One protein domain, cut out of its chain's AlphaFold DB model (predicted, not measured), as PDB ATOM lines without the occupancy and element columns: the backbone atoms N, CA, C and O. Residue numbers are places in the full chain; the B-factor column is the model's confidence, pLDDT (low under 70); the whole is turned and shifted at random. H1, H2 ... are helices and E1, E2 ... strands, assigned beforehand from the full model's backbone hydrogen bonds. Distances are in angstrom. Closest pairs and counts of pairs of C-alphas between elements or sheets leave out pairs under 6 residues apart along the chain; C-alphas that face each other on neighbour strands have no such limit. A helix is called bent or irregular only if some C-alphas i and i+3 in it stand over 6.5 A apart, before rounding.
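This is residues 2 to 30 and 110 to 167 of the 167 residues of the protein "YkgJ family cysteine cluster protein" of Rhodocyclaceae bacterium (UniProt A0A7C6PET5). A strongly twisted sheet of four strands has two helices packed side by side over one of its faces, while the other face is bare of named helices. The long helix H1 covers the E1 side of the sheet and runs roughly along the longest axis of the domain, and the shorter H2 covers E4. The printed part has 87 residues, with two named helices and four named strands in the order H1, E1, E2, H2, E3, E4, and its class is mixed, helices and strands. The sheet is antiparallel throughout, in the order E1, E2, E4, E3. The whole is compact, with a radius of gyration of the C-alphas of 12.5 A, and the C-alphas span 39 by 28 by 20 A along their three main axes.

H1, residues 2 to 25, is on the sheet at a height over the sheet of 8.2 A. It lies over E1, residues 114 to 117, and only just over E2, residues 120 to 124, on which 3 of its C-alphas fall. It runs along the strands, at 16 degrees to E1 on the local plane; the closest C-alphas of H1 and E1 are those of Ala 10 and Glu 116, 5.0 A apart. E1 and E2 form a hairpin with a tight link, antiparallel at 145 degrees, with N 115 and O 122 2.9 A apart, within hydrogen-bond range. H2, residues 132 to 143, is on the same face of the sheet as H1, at a height over the sheet of 8.4 A. With its residues 5 to 16 alone, H1 touches H2; the closest C-alphas are those of Ala 12 and Leu 139, 6.7 A apart. The two helices run opposite ways at a shallow tilt of 33 degrees, only just short of steep. H2 lies over E4, residues 160 to 166, and runs along the strands, at 26 degrees to E4 on the local plane. H2 and E2 are near each other, with 5 pairs of C-alphas within 10 A. E2 and E4 are antiparallel at 158 degrees, with N 123 and O 161 2.7 A apart. E3, residues 148 to 153, forms a hairpin with E4, antiparallel at 155 degrees, with N 150 and O 164 2.8 A apart. E2, H2 and E3 make a split strand-helix-strand unit, two strands running the same way with E4 between them in the sheet, and its crossover is right-handed. The edge strands E1 and E3 are apart. In H2 each O i to N i+4 pair is within hydrogen-bond range; in H1 17 of 20 are.

H1 begins at C-alpha 2 at (578.862, 391.511, 304.250) and measures 32.6 A from first to last C-alpha. It has a kink of 35 degrees near residue 18 and is irregular, but only just: C-alphas 19 and 22 are 6.9 A apart. E1 measures 9.9 A and E2 12.9 A. H2 measures 16.3 A and begins at C-alpha 132 at (556.724, 398.953, 310.421). E3 measures 16.6 A, and E4, 19.1 A, ends at C-alpha 166 at (571.238, 399.774, 299.495).

The C-alphas of Ser 29 and Gly 146 are the two farthest apart, at 39.0 A. Residues 31 to 109 are not printed, and C-alphas 30 and 110 stand 14.6 A apart across this cut, which lies in the link from H1 to E1. Of the links that are printed whole, E1 to E2 and H2 to E3 are tight, E2 to H2 and E3 to E4 are short, and none is long. The sheet is only just strongly twisted, with C-alphas up to 4.3 A off its best plane. The mean pLDDT of the printed part is 87.5; residues 2 to 3, 110 to 112 and 167 are under 70.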
ATOM      1  N   LYS A   2     580.276 391.962 304.341       57.50
ATOM      2  CA  LYS A   2     578.862 391.511 304.250       57.50
ATOM      3  C   LYS A   2     578.387 390.702 305.466       57.50
ATOM      4  O   LYS A   2     577.303 390.968 305.965       57.50
ATOM      5  N   ALA A   3     579.225 389.789 305.966       62.62
ATOM      6  CA  ALA A   3     578.917 388.982 307.153       62.62
ATOM      7  C   ALA A   3     578.645 389.839 308.408       62.62
ATOM      8  O   ALA A   3     577.718 389.553 309.151       62.62
ATOM      9  N   ASP A   4     579.386 390.940 308.579       84.62
ATOM     10  CA  ASP A   4     579.190 391.898 309.681       84.62
ATOM     11  C   ASP A   4     577.817 392.589 309.624       84.62
ATOM     12  O   ASP A   4     577.139 392.737 310.636       84.62
ATOM     13  N   LEU A   5     577.362 392.976 308.428       86.12
ATOM     14  CA  LEU A   5     576.064 393.631 308.274       86.12
ATOM     15  C   LEU A   5     574.899 392.668 308.529       86.12
ATOM     16  O   LEU A   5     573.975 393.041 309.242       86.12
ATOM     17  N   ALA A   6     574.951 391.457 307.967       87.06
ATOM     18  CA  ALA A   6     573.928 390.435 308.193       87.06
ATOM     19  C   ALA A   6     573.801 390.110 309.689       87.06
ATOM     20  O   ALA A   6     572.707 390.146 310.241       87.06
ATOM     21  N   GLN A   7     574.930 389.937 310.383       89.62
ATOM     22  CA  GLN A   7     574.940 389.700 311.824       89.62
ATOM     23  C   GLN A   7     574.322 390.862 312.616       89.62
ATOM     24  O   GLN A   7     573.517 390.635 313.516       89.62
ATOM     25  N   ARG A   8     574.651 392.112 312.272       90.69
ATOM     26  CA  ARG A   8     574.062 393.295 312.922       90.69
ATOM     27  C   ARG A   8     572.561 393.415 312.666       90.69
ATOM     28  O   ARG A   8     571.820 393.798 313.565       90.69
ATOM     29  N   LEU A   9     572.112 393.089 311.456       90.94
ATOM     30  CA  LEU A   9     570.693 393.054 311.096       90.94
ATOM     31  C   LEU A   9     569.956 391.955 311.874       90.94
ATOM     32  O   LEU A   9     568.921 392.241 312.471       90.94
ATOM     33  N   ALA A  10     570.520 390.750 311.953       89.50
ATOM     34  CA  ALA A  10     569.978 389.652 312.748       89.50
ATOM     35  C   ALA A  10     569.851 390.032 314.232       89.50
ATOM     36  O   ALA A  10     568.777 389.893 314.814       89.50
ATOM     37  N   GLN A  11     570.899 390.620 314.816       90.31
ATOM     38  CA  GLN A  11     570.874 391.130 316.193       90.31
ATOM     39  C   GLN A  11     569.813 392.219 316.389       90.31
ATOM     40  O   GLN A  11     569.141 392.260 317.418       90.31
ATOM     41  N   ALA A  12     569.630 393.108 315.411       91.25
ATOM     42  CA  ALA A  12     568.603 394.143 315.471       91.25
ATOM     43  C   ALA A  12     567.183 393.564 315.411       91.25
ATOM     44  O   ALA A  12     566.307 394.028 316.143       91.25
ATOM     45  N   ALA A  13     566.959 392.553 314.569       90.44
ATOM     46  CA  ALA A  13     565.694 391.835 314.465       90.44
ATOM     47  C   ALA A  13     565.374 391.067 315.758       90.44
ATOM     48  O   ALA A  13     564.265 391.171 316.283       90.44
ATOM     49  N   GLU A  14     566.355 390.365 316.324       88.25
ATOM     50  CA  GLU A  14     566.242 389.685 317.617       88.25
ATOM     51  C   GLU A  14     565.916 390.678 318.742       88.25
ATOM     52  O   GLU A  14     564.947 390.506 319.486       88.25
ATOM     53  N   ALA A  15     566.652 391.790 318.810       89.38
ATOM     54  CA  ALA A  15     566.414 392.831 319.800       89.38
ATOM     55  C   ALA A  15     565.048 393.515 319.621       89.38
ATOM     56  O   ALA A  15     564.448 393.961 320.605       89.38
ATOM     57  N   TYR A  16     564.554 393.659 318.385       91.31
ATOM     58  CA  TYR A  16     563.216 394.189 318.110       91.31
ATOM     59  C   TYR A  16     562.143 393.265 318.663       91.31
ATOM     60  O   TYR A  16     561.240 393.721 319.361       91.31
ATOM     61  N   GLN A  17     562.269 391.966 318.427       87.69
ATOM     62  CA  GLN A  17     561.306 391.017 318.955       87.69
ATOM     63  C   GLN A  17     561.308 390.964 320.471       87.69
ATOM     64  O   GLN A  17     560.235 391.043 321.067       87.69
ATOM     65  N   ALA A  18     562.490 390.900 321.087       86.38
ATOM     66  CA  ALA A  18     562.619 390.881 322.538       86.38
ATOM     67  C   ALA A  18     561.936 392.086 323.200       86.38
ATOM     68  O   ALA A  18     561.290 391.949 324.236       86.38
ATOM     69  N   ALA A  19     562.041 393.261 322.573       89.81
ATOM     70  CA  ALA A  19     561.484 394.499 323.102       89.81
ATOM     71  C   ALA A  19     560.002 394.727 322.754       89.81
ATOM     72  O   ALA A  19     559.292 395.364 323.529       89.81
ATOM     73  N   VAL A  20     559.540 394.266 321.588       90.56
ATOM     74  CA  VAL A  20     558.238 394.666 321.022       90.56
ATOM     75  C   VAL A  20     557.303 393.477 320.824       90.56
ATOM     76  O   VAL A  20     556.156 393.525 321.266       90.56
ATOM     77  N   VAL A  21     557.785 392.410 320.186       87.31
ATOM     78  CA  VAL A  21     556.942 391.275 319.783       87.31
ATOM     79  C   VAL A  21     556.632 390.365 320.965       87.31
ATOM     80  O   VAL A  21     555.458 390.189 321.292       87.31
ATOM     81  N   ILE A  22     557.656 389.851 321.657       82.88
ATOM     82  CA  ILE A  22     557.470 388.922 322.784       82.88
ATOM     83  C   ILE A  22     556.556 389.527 323.862       82.88
ATOM     84  O   ILE A  22     555.605 388.856 324.269       82.88
ATOM     85  N   PRO A  23     556.742 390.792 324.303       85.06
ATOM     86  CA  PRO A  23     555.871 391.376 325.323       85.06
ATOM     87  C   PRO A  23     554.425 391.578 324.848       85.06
ATOM     88  O   PRO A  23     553.510 391.662 325.668       85.06
ATOM     89  N   HIS A  24     554.192 391.668 323.536       86.44
ATOM     90  CA  HIS A  24     552.852 391.787 322.970       86.44
ATOM     91  C   HIS A  24     552.127 390.434 322.866       86.44
ATOM     92  O   HIS A  24     550.898 390.421 322.932       86.44
ATOM     93  N   CYS A  25     552.835 389.300 322.773       81.62
ATOM     94  CA  CYS A  25     552.217 387.976 322.609       81.62
ATOM     95  C   CYS A  25     551.145 387.669 323.673       81.62
ATOM     96  O   CYS A  25     550.114 387.085 323.341       81.62
ATOM     97  N   ALA A  26     551.328 388.154 324.907       79.94
ATOM     98  CA  ALA A  26     550.385 387.998 326.019       79.94
ATOM     99  C   ALA A  26     548.972 388.564 325.761       79.94
ATOM    100  O   ALA A  26     548.004 388.123 326.378       79.94
ATOM    101  N   ARG A  27     548.856 389.555 324.870       84.75
ATOM    102  CA  ARG A  27     547.614 390.287 324.563       84.75
ATOM    103  C   ARG A  27     547.219 390.232 323.086       84.75
ATOM    104  O   ARG A  27     546.255 390.887 322.704       84.75
ATOM    105  N   CYS A  28     547.982 389.508 322.270       83.88
ATOM    106  CA  CYS A  28     547.734 389.384 320.841       83.88
ATOM    107  C   CYS A  28     546.380 388.709 320.603       83.88
ATOM    108  O   CYS A  28     546.060 387.716 321.265       83.88
ATOM    109  N   SER A  29     545.592 389.217 319.653       83.31
ATOM    110  CA  SER A  29     544.306 388.596 319.324       83.31
ATOM    111  C   SER A  29     544.478 387.299 318.515       83.31
ATOM    112  O   SER A  29     543.663 386.380 318.638       83.31
ATOM    113  N   ALA A  30     545.589 387.184 317.777       79.44
ATOM    114  CA  ALA A  30     545.973 386.020 316.976       79.44
ATOM    115  C   ALA A  30     547.432 385.576 317.247       79.44
ATOM    116  O   ALA A  30     548.309 385.751 316.397       79.44
ATOM    117  N   SER A 110     559.256 380.470 315.729       57.09
ATOM    118  CA  SER A 110     559.875 381.669 316.165       57.09
ATOM    119  C   SER A 110     558.715 382.670 316.185       57.09
ATOM    120  O   SER A 110     558.010 382.847 315.193       57.09
ATOM    121  N   ASP A 111     558.458 383.313 317.329       56.47
ATOM    122  CA  ASP A 111     557.684 384.560 317.386       56.47
ATOM    123  C   ASP A 111     558.395 385.681 316.594       56.47
ATOM    124  O   ASP A 111     558.388 386.826 317.029       56.47
ATOM    125  N   PHE A 112     559.056 385.355 315.475       64.56
ATOM    126  CA  PHE A 112     559.871 386.216 314.650       64.56
ATOM    127  C   PHE A 112     559.024 386.534 313.442       64.56
ATOM    128  O   PHE A 112     559.276 386.021 312.355       64.56
ATOM    129  N   PRO A 113     558.025 387.424 313.583       76.38
ATOM    130  CA  PRO A 113     557.587 388.087 312.393       76.38
ATOM    131  C   PRO A 113     558.782 388.826 311.792       76.38
ATOM    132  O   PRO A 113     558.837 388.936 310.588       76.38
ATOM    133  N   VAL A 114     559.766 389.257 312.592       89.06
ATOM    134  CA  VAL A 114     560.957 389.959 312.118       89.06
ATOM    135  C   VAL A 114     562.210 389.089 312.253       89.06
ATOM    136  O   VAL A 114     562.652 388.841 313.372       89.06
ATOM    137  N   TYR A 115     562.812 388.672 311.139       88.00
ATOM    138  CA  TYR A 115     564.044 387.872 311.104       88.00
ATOM    139  C   TYR A 115     564.966 388.284 309.955       88.00
ATOM    140  O   TYR A 115     564.551 388.975 309.031       88.00
ATOM    141  N   GLU A 116     566.232 387.880 310.038       90.31
ATOM    142  CA  GLU A 116     567.209 388.056 308.964       90.31
ATOM    143  C   GLU A 116     567.271 386.800 308.093       90.31
ATOM    144  O   GLU A 116     567.289 385.685 308.612       90.31
ATOM    145  N   ASP A 117     567.288 387.002 306.778       87.31
ATOM    146  CA  ASP A 117     567.452 385.969 305.764       87.31
ATOM    147  C   ASP A 117     568.305 386.508 304.606       87.31
ATOM    148  O   ASP A 117     567.909 387.413 303.868       87.31
ATOM    149  N   GLY A 118     569.527 385.992 304.459       85.19
ATOM    150  CA  GLY A 118     570.379 386.278 303.299       85.19
ATOM    151  C   GLY A 118     570.754 387.757 303.097       85.19
ATOM    152  O   GLY A 118     571.029 388.183 301.973       85.19
ATOM    153  N   GLY A 119     570.795 388.554 304.162       87.12
ATOM    154  CA  GLY A 119     571.042 389.997 304.160       87.12
ATOM    155  C   GLY A 119     569.780 390.854 304.022       87.12
ATOM    156  O   GLY A 119     569.890 392.072 303.843       87.12
ATOM    157  N   VAL A 120     568.602 390.237 304.090       91.25
ATOM    158  CA  VAL A 120     567.287 390.882 304.059       91.25
ATOM    159  C   VAL A 120     566.626 390.694 305.417       91.25
ATOM    160  O   VAL A 120     566.671 389.611 305.985       91.25
ATOM    161  N   ILE A 121     566.007 391.743 305.957       94.12
ATOM    162  CA  ILE A 121     565.097 391.569 307.091       94.12
ATOM    163  C   ILE A 121     563.703 391.296 306.553       94.12
ATOM    164  O   ILE A 121     563.153 392.135 305.844       94.12
ATOM    165  N   VAL A 122     563.129 390.160 306.914       92.81
ATOM    166  CA  VAL A 122     561.741 389.805 306.624       92.81
ATOM    167  C   VAL A 122     560.892 390.156 307.839       92.81
ATOM    168  O   VAL A 122     561.288 389.851 308.956       92.81
ATOM    169  N   ALA A 123     559.757 390.821 307.625       93.12
ATOM    170  CA  ALA A 123     558.793 391.255 308.630       93.12
ATOM    171  C   ALA A 123     557.376 390.759 308.279       93.12
ATOM    172  O   ALA A 123     556.777 391.226 307.314       93.12
ATOM    173  N   ASP A 124     556.814 389.845 309.063       89.62
ATOM    174  CA  ASP A 124     555.486 389.265 308.884       89.62
ATOM    175  C   ASP A 124     554.405 390.116 309.560       89.62
ATOM    176  O   ASP A 124     554.238 390.128 310.784       89.62
ATOM    177  N   LEU A 125     553.633 390.814 308.736       89.75
ATOM    178  CA  LEU A 125     552.572 391.725 309.152       89.75
ATOM    179  C   LEU A 125     551.325 391.023 309.688       89.75
ATOM    180  O   LEU A 125     550.395 391.692 310.133       89.75
ATOM    181  N   ARG A 126     551.283 389.686 309.686       85.19
ATOM    182  CA  ARG A 126     550.241 388.946 310.408       85.19
ATOM    183  C   ARG A 126     550.391 389.095 311.923       85.19
ATOM    184  O   ARG A 126     549.426 388.868 312.645       85.19
ATOM    185  N   CYS A 127     551.572 389.485 312.410       86.75
ATOM    186  CA  CYS A 127     551.773 389.815 313.814       86.75
ATOM    187  C   CYS A 127     551.407 391.281 314.096       86.75
ATOM    188  O   CYS A 127     552.084 392.205 313.648       86.75
ATOM    189  N   GLU A 128     550.385 391.484 314.930       88.31
ATOM    190  CA  GLU A 128     549.892 392.804 315.364       88.31
ATOM    191  C   GLU A 128     550.964 393.678 316.038       88.31
ATOM    192  O   GLU A 128     550.860 394.904 316.054       88.31
ATOM    193  N   ALA A 129     552.002 393.057 316.605       90.06
ATOM    194  CA  ALA A 129     553.091 393.763 317.270       90.06
ATOM    195  C   ALA A 129     554.060 394.447 316.292       90.06
ATOM    196  O   ALA A 129     554.848 395.298 316.710       90.06
ATOM    197  N   VAL A 130     554.044 394.071 315.008       92.00
ATOM    198  CA  VAL A 130     554.986 394.593 314.013       92.00
ATOM    199  C   VAL A 130     554.579 395.997 313.590       92.00
ATOM    200  O   VAL A 130     553.807 396.214 312.660       92.00
ATOM    201  N   ALA A 131     555.167 396.979 314.263       93.19
ATOM    202  CA  ALA A 131     555.098 398.378 313.880       93.19
ATOM    203  C   ALA A 131     556.200 398.696 312.856       93.19
ATOM    204  O   ALA A 131     557.362 398.891 313.224       93.19
ATOM    205  N   VAL A 132     555.820 398.767 311.576       93.81
ATOM    206  CA  VAL A 132     556.724 398.953 310.421       93.81
ATOM    207  C   VAL A 132     557.642 400.167 310.573       93.81
ATOM    208  O   VAL A 132     558.843 400.053 310.339       93.81
ATOM    209  N   ASP A 133     557.115 401.311 311.015       94.81
ATOM    210  CA  ASP A 133     557.910 402.538 311.158       94.81
ATOM    211  C   ASP A 133     558.949 402.431 312.280       94.81
ATOM    212  O   ASP A 133     560.098 402.836 312.106       94.81
ATOM    213  N   SER A 134     558.574 401.817 313.407       94.00
ATOM    214  CA  SER A 134     559.484 401.566 314.533       94.00
ATOM    215  C   SER A 134     560.589 400.580 314.145       94.00
ATOM    216  O   SER A 134     561.768 400.819 314.416       94.00
ATOM    217  N   LEU A 135     560.230 399.509 313.428       95.38
ATOM    218  CA  LEU A 135     561.204 398.566 312.886       95.38
ATOM    219  C   LEU A 135     562.170 399.268 311.924       95.38
ATOM    220  O   LEU A 135     563.385 399.153 312.072       95.38
ATOM    221  N   ARG A 136     561.648 400.045 310.969       95.00
ATOM    222  CA  ARG A 136     562.459 400.795 310.002       95.00
ATOM    223  C   ARG A 136     563.416 401.767 310.688       95.00
ATOM    224  O   ARG A 136     564.572 401.849 310.271       95.00
ATOM    225  N   ALA A 137     562.956 402.499 311.702       93.38
ATOM    226  CA  ALA A 137     563.793 403.424 312.462       93.38
ATOM    227  C   ALA A 137     564.971 402.677 313.103       93.38
ATOM    228  O   ALA A 137     566.127 403.027 312.864       93.38
ATOM    229  N   ARG A 138     564.686 401.562 313.786       93.69
ATOM    230  CA  ARG A 138     565.708 400.738 314.437       93.69
ATOM    231  C   ARG A 138     566.712 400.142 313.451       93.69
ATOM    232  O   ARG A 138     567.916 400.178 313.688       93.69
ATOM    233  N   LEU A 139     566.240 399.628 312.318       94.38
ATOM    234  CA  LEU A 139     567.125 399.126 311.266       94.38
ATOM    235  C   LEU A 139     567.980 400.252 310.659       94.38
ATOM    236  O   LEU A 139     569.145 400.025 310.341       94.38
ATOM    237  N   SER A 140     567.438 401.466 310.525       93.00
ATOM    238  CA  SER A 140     568.173 402.620 309.984       93.00
ATOM    239  C   SER A 140     569.333 403.030 310.894       93.00
ATOM    240  O   SER A 140     570.433 403.282 310.405       93.00
ATOM    241  N   GLU A 141     569.116 403.027 312.213       91.69
ATOM    242  CA  GLU A 141     570.175 403.251 313.207       91.69
ATOM    243  C   GLU A 141     571.295 402.212 313.068       91.69
ATOM    244  O   GLU A 141     572.480 402.547 313.079       91.69
ATOM    245  N   VAL A 142     570.918 400.948 312.868       91.44
ATOM    246  CA  VAL A 142     571.856 399.826 312.790       91.44
ATOM    247  C   VAL A 142     572.692 399.861 311.517       91.44
ATOM    248  O   VAL A 142     573.877 399.550 311.587       91.44
ATOM    249  N   ILE A 143     572.139 400.227 310.360       90.88
ATOM    250  CA  ILE A 143     572.916 400.232 309.106       90.88
ATOM    251  C   ILE A 143     573.876 401.424 308.996       90.88
ATOM    252  O   ILE A 143     574.871 401.327 308.268       90.88
ATOM    253  N   GLY A 144     573.622 402.492 309.758       85.50
ATOM    254  CA  GLY A 144     574.464 403.679 309.847       85.50
ATOM    255  C   GLY A 144     574.297 404.673 308.686       85.50
ATOM    256  O   GLY A 144     573.572 404.416 307.719       85.50
ATOM    257  N   PRO A 145     574.968 405.835 308.771       83.56
ATOM    258  CA  PRO A 145     574.851 406.898 307.779       83.56
ATOM    259  C   PRO A 145     575.365 406.456 306.403       83.56
ATOM    260  O   PRO A 145     576.270 405.631 306.285       83.56
ATOM    261  N   GLY A 146     574.787 407.032 305.347       83.44
ATOM    262  CA  GLY A 146     575.182 406.763 303.961       83.44
ATOM    263  C   GLY A 146     574.593 405.489 303.352       83.44
ATOM    264  O   GLY A 146     574.769 405.269 302.163       83.44
ATOM    265  N   LYS A 147     573.851 404.681 304.119       89.00
ATOM    266  CA  LYS A 147     573.087 403.539 303.602       89.00
ATOM    267  C   LYS A 147     571.592 403.829 303.652       89.00
ATOM    268  O   LYS A 147     571.124 404.582 304.503       89.00
ATOM    269  N   ARG A 148     570.829 403.227 302.739       90.56
ATOM    270  CA  ARG A 148     569.365 403.369 302.693       90.56
ATOM    271  C   ARG A 148     568.691 402.013 302.816       90.56
ATOM    272  O   ARG A 148     569.115 401.051 302.181       90.56
ATOM    273  N   LEU A 149     567.603 401.950 303.576       94.06
ATOM    274  CA  LEU A 149     566.704 400.799 303.558       94.06
ATOM    275  C   LEU A 149     565.747 400.916 302.376       94.06
ATOM    276  O   LEU A 149     565.034 401.912 302.232       94.06
ATOM    277  N   ARG A 150     565.698 399.877 301.548       94.62
ATOM    278  CA  ARG A 150     564.592 399.641 300.627       94.62
ATOM    279  C   ARG A 150     563.617 398.686 301.290       94.62
ATOM    280  O   ARG A 150     564.010 397.591 301.667       94.62
ATOM    281  N   GLN A 151     562.356 399.095 301.344       95.06
ATOM    282  CA  GLN A 151     561.247 398.241 301.742       95.06
ATOM    283  C   GLN A 151     560.482 397.783 300.496       95.06
ATOM    284  O   GLN A 151     560.209 398.600 299.611       95.06
ATOM    285  N   SER A 152     560.121 396.508 300.437       95.31
ATOM    286  CA  SER A 152     559.171 395.953 299.469       95.31
ATOM    287  C   SER A 152     558.300 394.901 300.141       95.31
ATOM    288  O   SER A 152     558.732 394.295 301.109       95.31
ATOM    289  N   ALA A 153     557.079 394.697 299.655       94.31
ATOM    290  CA  ALA A 153     556.333 393.491 299.999       94.31
ATOM    291  C   ALA A 153     556.870 392.316 299.175       94.31
ATOM    292  O   ALA A 153     557.252 392.517 298.015       94.31
ATOM    293  N   ASP A 154     556.888 391.126 299.767       91.81
ATOM    294  CA  ASP A 154     557.103 389.890 299.026       91.81
ATOM    295  C   ASP A 154     555.995 389.733 297.970       91.81
ATOM    296  O   ASP A 154     554.841 390.132 298.168       91.81
ATOM    297  N   ARG A 155     556.369 389.208 296.803       87.31
ATOM    298  CA  ARG A 155     555.468 389.109 295.651       87.31
ATOM    299  C   ARG A 155     554.383 388.056 295.862       87.31
ATOM    300  O   ARG A 155     553.241 388.273 295.463       87.31
ATOM    301  N   ASP A 156     554.764 386.924 296.435       87.94
ATOM    302  CA  ASP A 156     553.920 385.742 296.560       87.94
ATOM    303  C   ASP A 156     553.186 385.758 297.920       87.94
ATOM    304  O   ASP A 156     552.081 385.227 298.049       87.94
ATOM    305  N   PHE A 157     553.737 386.481 298.900       86.44
ATOM    306  CA  PHE A 157     553.194 386.669 300.242       86.44
ATOM    307  C   PHE A 157     553.180 388.154 300.648       86.44
ATOM    308  O   PHE A 157     553.997 388.575 301.460       86.44
ATOM    309  N   PRO A 158     552.212 388.969 300.185       87.81
ATOM    310  CA  PRO A 158     552.212 390.425 300.409       87.81
ATOM    311  C   PRO A 158     552.163 390.888 301.876       87.81
ATOM    312  O   PRO A 158     552.374 392.064 302.166       87.81
ATOM    313  N   PHE A 159     551.853 389.980 302.804       87.38
ATOM    314  CA  PHE A 159     551.925 390.214 304.247       87.38
ATOM    315  C   PHE A 159     553.352 390.093 304.808       87.38
ATOM    316  O   PHE A 159     553.568 390.437 305.964       87.38
ATOM    317  N   LEU A 160     554.323 389.633 304.020       90.94
ATOM    318  CA  LEU A 160     555.744 389.699 304.337       90.94
ATOM    319  C   LEU A 160     556.326 390.982 303.737       90.94
ATOM    320  O   LEU A 160     556.236 391.225 302.534       90.94
ATOM    321  N   LEU A 161     556.926 391.816 304.580       95.19
ATOM    322  CA  LEU A 161     557.729 392.958 304.162       95.19
ATOM    323  C   LEU A 161     559.210 392.615 304.232       95.19
ATOM    324  O   LEU A 161     559.710 392.181 305.259       95.19
ATOM    325  N   GLU A 162     559.928 392.915 303.166       95.50
ATOM    326  CA  GLU A 162     561.369 392.774 303.066       95.50
ATOM    327  C   GLU A 162     562.056 394.134 303.185       95.50
ATOM    328  O   GLU A 162     561.712 395.089 302.479       95.50
ATOM    329  N   PHE A 163     563.086 394.211 304.024       95.81
ATOM    330  CA  PHE A 163     563.985 395.350 304.135       95.81
ATOM    331  C   PHE A 163     565.376 394.945 303.655       95.81
ATOM    332  O   PHE A 163     566.073 394.159 304.293       95.81
ATOM    333  N   SER A 164     565.797 395.523 302.534       94.06
ATOM    334  CA  SER A 164     567.124 395.323 301.949       94.06
ATOM    335  C   SER A 164     567.959 396.593 302.065       94.06
ATOM    336  O   SER A 164     567.460 397.711 301.909       94.06
ATOM    337  N   VAL A 165     569.255 396.437 302.327       92.19
ATOM    338  CA  VAL A 165     570.181 397.569 302.444       92.19
ATOM    339  C   VAL A 165     570.740 397.927 301.071       92.19
ATOM    340  O   VAL A 165     571.324 397.087 300.387       92.19
ATOM    341  N   ARG A 166     570.601 399.193 300.680       86.00
ATOM    342  CA  ARG A 166     571.238 399.774 299.495       86.00
ATOM    343  C   ARG A 166     572.381 400.697 299.897       86.00
ATOM    344  O   ARG A 166     572.308 401.387 300.917       86.00
ATOM    345  N   SER A 167     573.432 400.648 299.081       68.88
ATOM    346  CA  SER A 167     574.535 401.616 299.082       68.88
ATOM    347  C   SER A 167     574.110 402.887 298.358       68.88
ATOM    348  O   SER A 167     573.261 402.767 297.444       68.88
TER     349      SER A 167